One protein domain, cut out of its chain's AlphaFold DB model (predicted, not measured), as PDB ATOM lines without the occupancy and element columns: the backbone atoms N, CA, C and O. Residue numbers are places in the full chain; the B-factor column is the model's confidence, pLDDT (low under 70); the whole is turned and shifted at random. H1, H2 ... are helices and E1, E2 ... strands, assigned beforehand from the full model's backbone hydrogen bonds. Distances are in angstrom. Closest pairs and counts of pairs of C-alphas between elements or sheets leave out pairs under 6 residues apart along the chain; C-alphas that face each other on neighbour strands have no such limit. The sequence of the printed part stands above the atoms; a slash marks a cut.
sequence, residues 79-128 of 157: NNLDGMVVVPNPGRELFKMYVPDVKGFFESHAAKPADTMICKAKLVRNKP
ATOM      1  N   ASN A  79      38.133   2.048 -27.084       88.50
ATOM      2  CA  ASN A  79      38.148   2.680 -28.413       88.50
ATOM      3  C   ASN A  79      36.858   3.477 -28.690       88.50
ATOM      4  O   ASN A  79      36.818   4.333 -29.570       88.50
ATOM      5  N   ASN A  80      35.795   3.192 -27.933       91.75
ATOM      6  CA  ASN A  80      34.486   3.827 -28.044       91.75
ATOM      7  C   ASN A  80      34.248   4.899 -26.963       91.75
ATOM      8  O   ASN A  80      33.156   5.471 -26.906       91.75
ATOM      9  N   LEU A  81      35.238   5.178 -26.108       92.94
ATOM     10  CA  LEU A  81      35.204   6.276 -25.145       92.94
ATOM     11  C   LEU A  81      35.934   7.488 -25.718       92.94
ATOM     12  O   LEU A  81      37.122   7.423 -26.031       92.94
ATOM     13  N   ASP A  82      35.243   8.620 -25.793       94.88
ATOM     14  CA  ASP A  82      35.917   9.881 -26.078       94.88
ATOM     15  C   ASP A  82      36.855  10.229 -24.916       94.88
ATOM     16  O   ASP A  82      36.549   9.959 -23.754       94.88
ATOM     17  N   GLY A  83      38.007  10.817 -25.238       94.69
ATOM     18  CA  GLY A  83      39.085  11.088 -24.285       94.69
ATOM     19  C   GLY A  83      40.139   9.979 -24.200       94.69
ATOM     20  O   GLY A  83      41.246  10.261 -23.742       94.69
ATOM     21  N   MET A  84      39.853   8.770 -24.698       94.00
ATOM     22  CA  MET A  84      40.866   7.731 -24.920       94.00
ATOM     23  C   MET A  84      41.503   7.895 -26.301       94.00
ATOM     24  O   MET A  84      40.817   8.154 -27.289       94.00
ATOM     25  N   VAL A  85      42.822   7.728 -26.375       93.25
ATOM     26  CA  VAL A  85      43.593   7.780 -27.623       93.25
ATOM     27  C   VAL A  85      44.369   6.481 -27.790       93.25
ATOM     28  O   VAL A  85      45.101   6.083 -26.882       93.25
ATOM     29  N   VAL A  86      44.217   5.850 -28.957       91.44
ATOM     30  CA  VAL A  86      44.996   4.674 -29.361       91.44
ATOM     31  C   VAL A  86      46.440   5.092 -29.610       91.44
ATOM     32  O   VAL A  86      46.695   6.048 -30.342       91.44
ATOM     33  N   VAL A  87      47.383   4.362 -29.030       91.12
ATOM     34  CA  VAL A  87      48.811   4.495 -29.307       91.12
ATOM     35  C   VAL A  87      49.288   3.174 -29.910       91.12
ATOM     36  O   VAL A  87      49.488   2.208 -29.165       91.12
ATOM     37  N   PRO A  88      49.436   3.108 -31.245       88.00
ATOM     38  CA  PRO A  88      49.984   1.935 -31.903       88.00
ATOM     39  C   PRO A  88      51.487   1.847 -31.654       88.00
ATOM     40  O   PRO A  88      52.165   2.873 -31.576       88.00
ATOM     41  N   ASN A  89      52.013   0.624 -31.558       84.06
ATOM     42  CA  ASN A  89      53.436   0.358 -31.309       84.06
ATOM     43  C   ASN A  89      54.017   1.190 -30.143       84.06
ATOM     44  O   ASN A  89      54.963   1.957 -30.341       84.06
ATOM     45  N   PRO A  90      53.437   1.091 -28.933       86.12
ATOM     46  CA  PRO A  90      53.860   1.914 -27.808       86.12
ATOM     47  C   PRO A  90      55.325   1.687 -27.433       86.12
ATOM     48  O   PRO A  90      55.803   0.552 -27.373       86.12
ATOM     49  N   GLY A  91      56.026   2.780 -27.130       84.81
ATOM     50  CA  GLY A  91      57.400   2.722 -26.654       84.81
ATOM     51  C   GLY A  91      57.512   2.077 -25.271       84.81
ATOM     52  O   GLY A  91      56.561   2.044 -24.482       84.81
ATOM     53  N   ARG A  92      58.701   1.540 -24.970       86.19
ATOM     54  CA  ARG A  92      59.004   0.834 -23.708       86.19
ATOM     55  C   ARG A  92      58.753   1.691 -22.471       86.19
ATOM     56  O   ARG A  92      58.384   1.164 -21.429       86.19
ATOM     57  N   GLU A  93      58.917   2.999 -22.597       88.81
ATOM     58  CA  GLU A  93      58.708   3.990 -21.546       88.81
ATOM     59  C   GLU A  93      57.263   4.060 -21.033       88.81
ATOM     60  O   GLU A  93      57.041   4.504 -19.909       88.81
ATOM     61  N   LEU A  94      56.285   3.597 -21.819       88.06
ATOM     62  CA  LEU A  94      54.883   3.544 -21.403       88.06
ATOM     63  C   LEU A  94      54.569   2.343 -20.503       88.06
ATOM     64  O   LEU A  94      53.489   2.285 -19.912       88.06
ATOM     65  N   PHE A  95      55.494   1.389 -20.376       86.94
ATOM     66  CA  PHE A  95      55.264   0.152 -19.645       86.94
ATOM     67  C   PHE A  95      56.003   0.107 -18.311       86.94
ATOM     68  O   PHE A  95      57.143   0.544 -18.153       86.94
ATOM     69  N   LYS A  96      55.361  -0.530 -17.330       88.06
ATOM     70  CA  LYS A  96      55.985  -0.893 -16.057       88.06
ATOM     71  C   LYS A  96      56.855  -2.130 -16.266       88.06
ATOM     72  O   LYS A  96      56.406  -3.242 -16.023       88.06
ATOM     73  N   MET A  97      58.097  -1.934 -16.703       85.62
ATOM     74  CA  MET A  97      59.012  -3.027 -17.078       85.62
ATOM     75  C   MET A  97      59.304  -4.042 -15.958       85.62
ATOM     76  O   MET A  97      59.782  -5.135 -16.240       85.62
ATOM     77  N   TYR A  98      59.010  -3.709 -14.696       87.25
ATOM     78  CA  TYR A  98      59.116  -4.636 -13.566       87.25
ATOM     79  C   TYR A  98      57.953  -5.642 -13.481       87.25
ATOM     80  O   TYR A  98      58.040  -6.605 -12.723       87.25
ATOM     81  N   VAL A  99      56.854  -5.420 -14.212       87.88
ATOM     82  CA  VAL A  99      55.722  -6.351 -14.283       87.88
ATOM     83  C   VAL A  99      56.114  -7.508 -15.208       87.88
ATOM     84  O   VAL A  99      56.373  -7.256 -16.387       87.88
ATOM     85  N   PRO A 100      56.143  -8.765 -14.725       83.75
ATOM     86  CA  PRO A 100      56.631  -9.902 -15.512       83.75
ATOM     87  C   PRO A 100      55.922 -10.072 -16.862       83.75
ATOM     88  O   PRO A 100      56.565 -10.386 -17.864       83.75
ATOM     89  N   ASP A 101      54.620  -9.785 -16.912       84.00
ATOM     90  CA  ASP A 101      53.786  -9.967 -18.105       84.00
ATOM     91  C   ASP A 101      54.146  -9.009 -19.255       84.00
ATOM     92  O   ASP A 101      53.923  -9.323 -20.426       84.00
ATOM     93  N   VAL A 102      54.771  -7.862 -18.953       83.94
ATOM     94  CA  VAL A 102      55.206  -6.878 -19.962       83.94
ATOM     95  C   VAL A 102      56.304  -7.447 -20.860       83.94
ATOM     96  O   VAL A 102      56.400  -7.082 -22.031       83.94
ATOM     97  N   LYS A 103      57.107  -8.390 -20.355       80.88
ATOM     98  CA  LYS A 103      58.148  -9.059 -21.146       80.88
ATOM     99  C   LYS A 103      57.557  -9.742 -22.384       80.88
ATOM    100  O   LYS A 103      58.096  -9.601 -23.479       80.88
ATOM    101  N   GLY A 104      56.399 -10.387 -22.226       79.31
ATOM    102  CA  GLY A 104      55.698 -11.066 -23.316       79.31
ATOM    103  C   GLY A 104      55.242 -10.128 -24.436       79.31
ATOM    104  O   GLY A 104      55.170 -10.553 -25.581       79.31
ATOM    105  N   PHE A 105      54.996  -8.848 -24.142       78.75
ATOM    106  CA  PHE A 105      54.664  -7.849 -25.162       78.75
ATOM    107  C   PHE A 105      55.857  -7.527 -26.070       78.75
ATOM    108  O   PHE A 105      55.695  -7.441 -27.283       78.75
ATOM    109  N   PHE A 106      57.053  -7.376 -25.494       79.25
ATOM    110  CA  PHE A 106      58.252  -6.971 -26.236       79.25
ATOM    111  C   PHE A 106      59.009  -8.129 -26.887       79.25
ATOM    112  O   PHE A 106      59.788  -7.897 -27.806       79.25
ATOM    113  N   GLU A 107      58.798  -9.353 -26.411       84.00
ATOM    114  CA  GLU A 107      59.386 -10.572 -26.981       84.00
ATOM    115  C   GLU A 107      58.409 -11.328 -27.892       84.00
ATOM    116  O   GLU A 107      58.735 -12.385 -28.439       84.00
ATOM    117  N   SER A 108      57.191 -10.807 -28.054       81.44
ATOM    118  CA  SER A 108      56.198 -11.389 -28.947       81.44
ATOM    119  C   SER A 108      56.696 -11.384 -30.389       81.44
ATOM    120  O   SER A 108      57.165 -10.372 -30.902       81.44
ATOM    121  N   HIS A 109      56.517 -12.516 -31.065       82.31
ATOM    122  CA  HIS A 109      56.764 -12.662 -32.501       82.31
ATOM    123  C   HIS A 109      55.476 -12.436 -33.313       82.31
ATOM    124  O   HIS A 109      55.387 -12.830 -34.475       82.31
ATOM    125  N   ALA A 110      54.433 -11.874 -32.690       80.56
ATOM    126  CA  ALA A 110      53.186 -11.571 -33.374       80.56
ATOM    127  C   ALA A 110      53.422 -10.511 -34.456       80.56
ATOM    128  O   ALA A 110      53.999  -9.461 -34.186       80.56
ATOM    129  N   ALA A 111      52.917 -10.768 -35.664       80.44
ATOM    130  CA  ALA A 111      53.014  -9.831 -36.786       80.44
ATOM    131  C   ALA A 111      52.352  -8.475 -36.487       80.44
ATOM    132  O   ALA A 111      52.798  -7.441 -36.975       80.44
ATOM    133  N   LYS A 112      51.304  -8.489 -35.654       83.94
ATOM    134  CA  LYS A 112      50.605  -7.305 -35.167       83.94
ATOM    135  C   LYS A 112      50.743  -7.228 -33.644       83.94
ATOM    136  O   LYS A 112      50.078  -8.007 -32.952       83.94
ATOM    137  N   PRO A 113      51.629  -6.365 -33.116       81.81
ATOM    138  CA  PRO A 113      51.731  -6.149 -31.684       81.81
ATOM    139  C   PRO A 113      50.471  -5.457 -31.166       81.81
ATOM    140  O   PRO A 113      49.718  -4.828 -31.905       81.81
ATOM    141  N   ALA A 114      50.255  -5.594 -29.869       83.06
ATOM    142  CA  ALA A 114      49.101  -5.038 -29.199       83.06
ATOM    143  C   ALA A 114      49.226  -3.517 -29.016       83.06
ATOM    144  O   ALA A 114      50.241  -3.018 -28.521       83.06
ATOM    145  N   ASP A 115      48.165  -2.794 -29.372       87.31
ATOM    146  CA  ASP A 115      48.053  -1.356 -29.125       87.31
ATOM    147  C   ASP A 115      47.913  -1.058 -27.622       87.31
ATOM    148  O   ASP A 115      47.516  -1.915 -26.827       87.31
ATOM    149  N   THR A 116      48.184   0.188 -27.226       88.12
ATOM    150  CA  THR A 116      47.806   0.703 -25.901       88.12
ATOM    151  C   THR A 116      46.851   1.887 -26.025       88.12
ATOM    152  O   THR A 116      46.678   2.460 -27.099       88.12
ATOM    153  N   MET A 117      46.212   2.257 -24.920       89.88
ATOM    154  CA  MET A 117      45.262   3.365 -24.852       89.88
ATOM    155  C   MET A 117      45.705   4.348 -23.775       89.88
ATOM    156  O   MET A 117      46.016   3.943 -22.658       89.88
ATOM    157  N   ILE A 118      45.688   5.646 -24.082       92.19
ATOM    158  CA  ILE A 118      46.002   6.702 -23.114       92.19
ATOM    159  C   ILE A 118      44.795   7.619 -22.946       92.19
ATOM    160  O   ILE A 118      44.267   8.151 -23.921       92.19
ATOM    161  N   CYS A 119      44.397   7.849 -21.696       94.00
ATOM    162  CA  CYS A 119      43.425   8.878 -21.349       94.00
ATOM    163  C   CYS A 119      44.076  10.266 -21.482       94.00
ATOM    164  O   CYS A 119      45.022  10.591 -20.763       94.00
ATOM    165  N   LYS A 120      43.603  11.074 -22.435       95.44
ATOM    166  CA  LYS A 120      44.107  12.431 -22.722       95.44
ATOM    167  C   LYS A 120      43.123  13.535 -22.335       95.44
ATOM    168  O   LYS A 120      43.505  14.701 -22.315       95.44
ATOM    169  N   ALA A 121      41.872  13.187 -22.042       96.31
ATOM    170  CA  ALA A 121      40.827  14.128 -21.653       96.31
ATOM    171  C   ALA A 121      39.753  13.436 -20.800       96.31
ATOM    172  O   ALA A 121      39.785  12.225 -20.592       96.31
ATOM    173  N   LYS A 122      38.776  14.210 -20.317       96.31
ATOM    174  CA  LYS A 122      37.627  13.675 -19.580       96.31
ATOM    175  C   LYS A 122      36.875  12.644 -20.428       96.31
ATOM    176  O   LYS A 122      36.524  12.929 -21.570       96.31
ATOM    177  N   LEU A 123      36.597  11.485 -19.833       94.69
ATOM    178  CA  LEU A 123      35.920  10.389 -20.516       94.69
ATOM    179  C   LEU A 123      34.446  10.711 -20.766       94.69
ATOM    180  O   LEU A 123      33.723  11.098 -19.843       94.69
ATOM    181  N   VAL A 124      33.993  10.501 -22.004       95.19
ATOM    182  CA  VAL A 124      32.582  10.637 -22.389       95.19
ATOM    183  C   VAL A 124      32.140   9.409 -23.178       95.19
ATOM    184  O   VAL A 124      32.798   8.973 -24.120       95.19
ATOM    185  N   ARG A 125      30.988   8.847 -22.797       93.81
ATOM    186  CA  ARG A 125      30.371   7.711 -23.487       93.81
ATOM    187  C   ARG A 125      29.278   8.194 -24.436       93.81
ATOM    188  O   ARG A 125      28.130   8.340 -24.023       93.81
ATOM    189  N   ASN A 126      29.628   8.402 -25.701       94.75
ATOM    190  CA  ASN A 126      28.695   8.800 -26.762       94.75
ATOM    191  C   ASN A 126      28.446   7.704 -27.816       94.75
ATOM    192  O   ASN A 126      27.447   7.764 -28.528       94.75
ATOM    193  N   LYS A 127      29.314   6.690 -27.899       93.12
ATOM    194  CA  LYS A 127      29.192   5.557 -28.824       93.12
ATOM    195  C   LYS A 127      28.632   4.319 -28.113       93.12
ATOM    196  O   LYS A 127      28.835   4.146 -26.902       93.12
ATOM    197  N   PRO A 128      27.908   3.439 -28.829       92.50
ATOM    198  CA  PRO A 128      27.596   2.120 -28.303       92.50
ATOM    199  C   PRO A 128      28.894   1.340 -28.065       92.50
ATOM    200  O   PRO A 128      29.820   1.411 -28.863       92.50
TER     201      PRO A 128
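AT A GLANCE: This is residues 79 to 128 of the 157 residues of the protein "RHTO0S11e03180g1_1" of Rhodosporidium toruloides (UniProt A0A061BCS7). Two antiparallel strands, E1 and E2, make a narrow two-stranded ribbon, and the chain between them runs out from one end of it as a wide loop that holds the one short helix, H1. E2 bends sharply, and both ends of the printed part lie toward the ribbon's other end; residues 96 to 101 of the loop stick out. The printed part has 50 residues, in the order E1, H1, E2, with a mixed class of helices and strands, and under half of its residues are in named elements. The whole is loose, with a radius of gyration of the C-alphas of 13.2 A, and elongated, spanning 36 by 24 by 15 A.

HOW THE PARTS SIT: E1, residues 82 to 87, and E2, residues 116 to 124, are antiparallel neighbours, with 168 degrees between their directions. C-alphas 83 and 121 face each other at 4.4 A. N 87 and O 116 are within hydrogen-bond range at 2.8 A, as are N 82 and O 124 at 3.0 A. E2 bends by 96 degrees at residue 121. A long link of 14 residues joins E1 to H1, residues 102 to 106, and a short link of 9 residues joins H1 to E2. In H1, 0 of 1 O i to N i+4 pairs and 2 of 2 O i to N i+3 pairs are within hydrogen-bond range.

IN THESE COORDINATES: E2 is 18.5 A from first to last C-alpha, ending at C-alpha 124 (32.582, 10.637, -22.389). E1 is 14.3 A long and begins at C-alpha 82 (35.917, 9.881, -26.078). H1 is 7.0 A long and begins at C-alpha 102 (55.206, -6.878, -19.962).

THE WHOLE: The two C-alphas farthest apart, those of Glu 107 and Asn 126, are 36.3 A apart. The printed part has no cut. Residues 96 to 101 stand free. The mean pLDDT of the printed part is 88.1, and no printed residue is under 70.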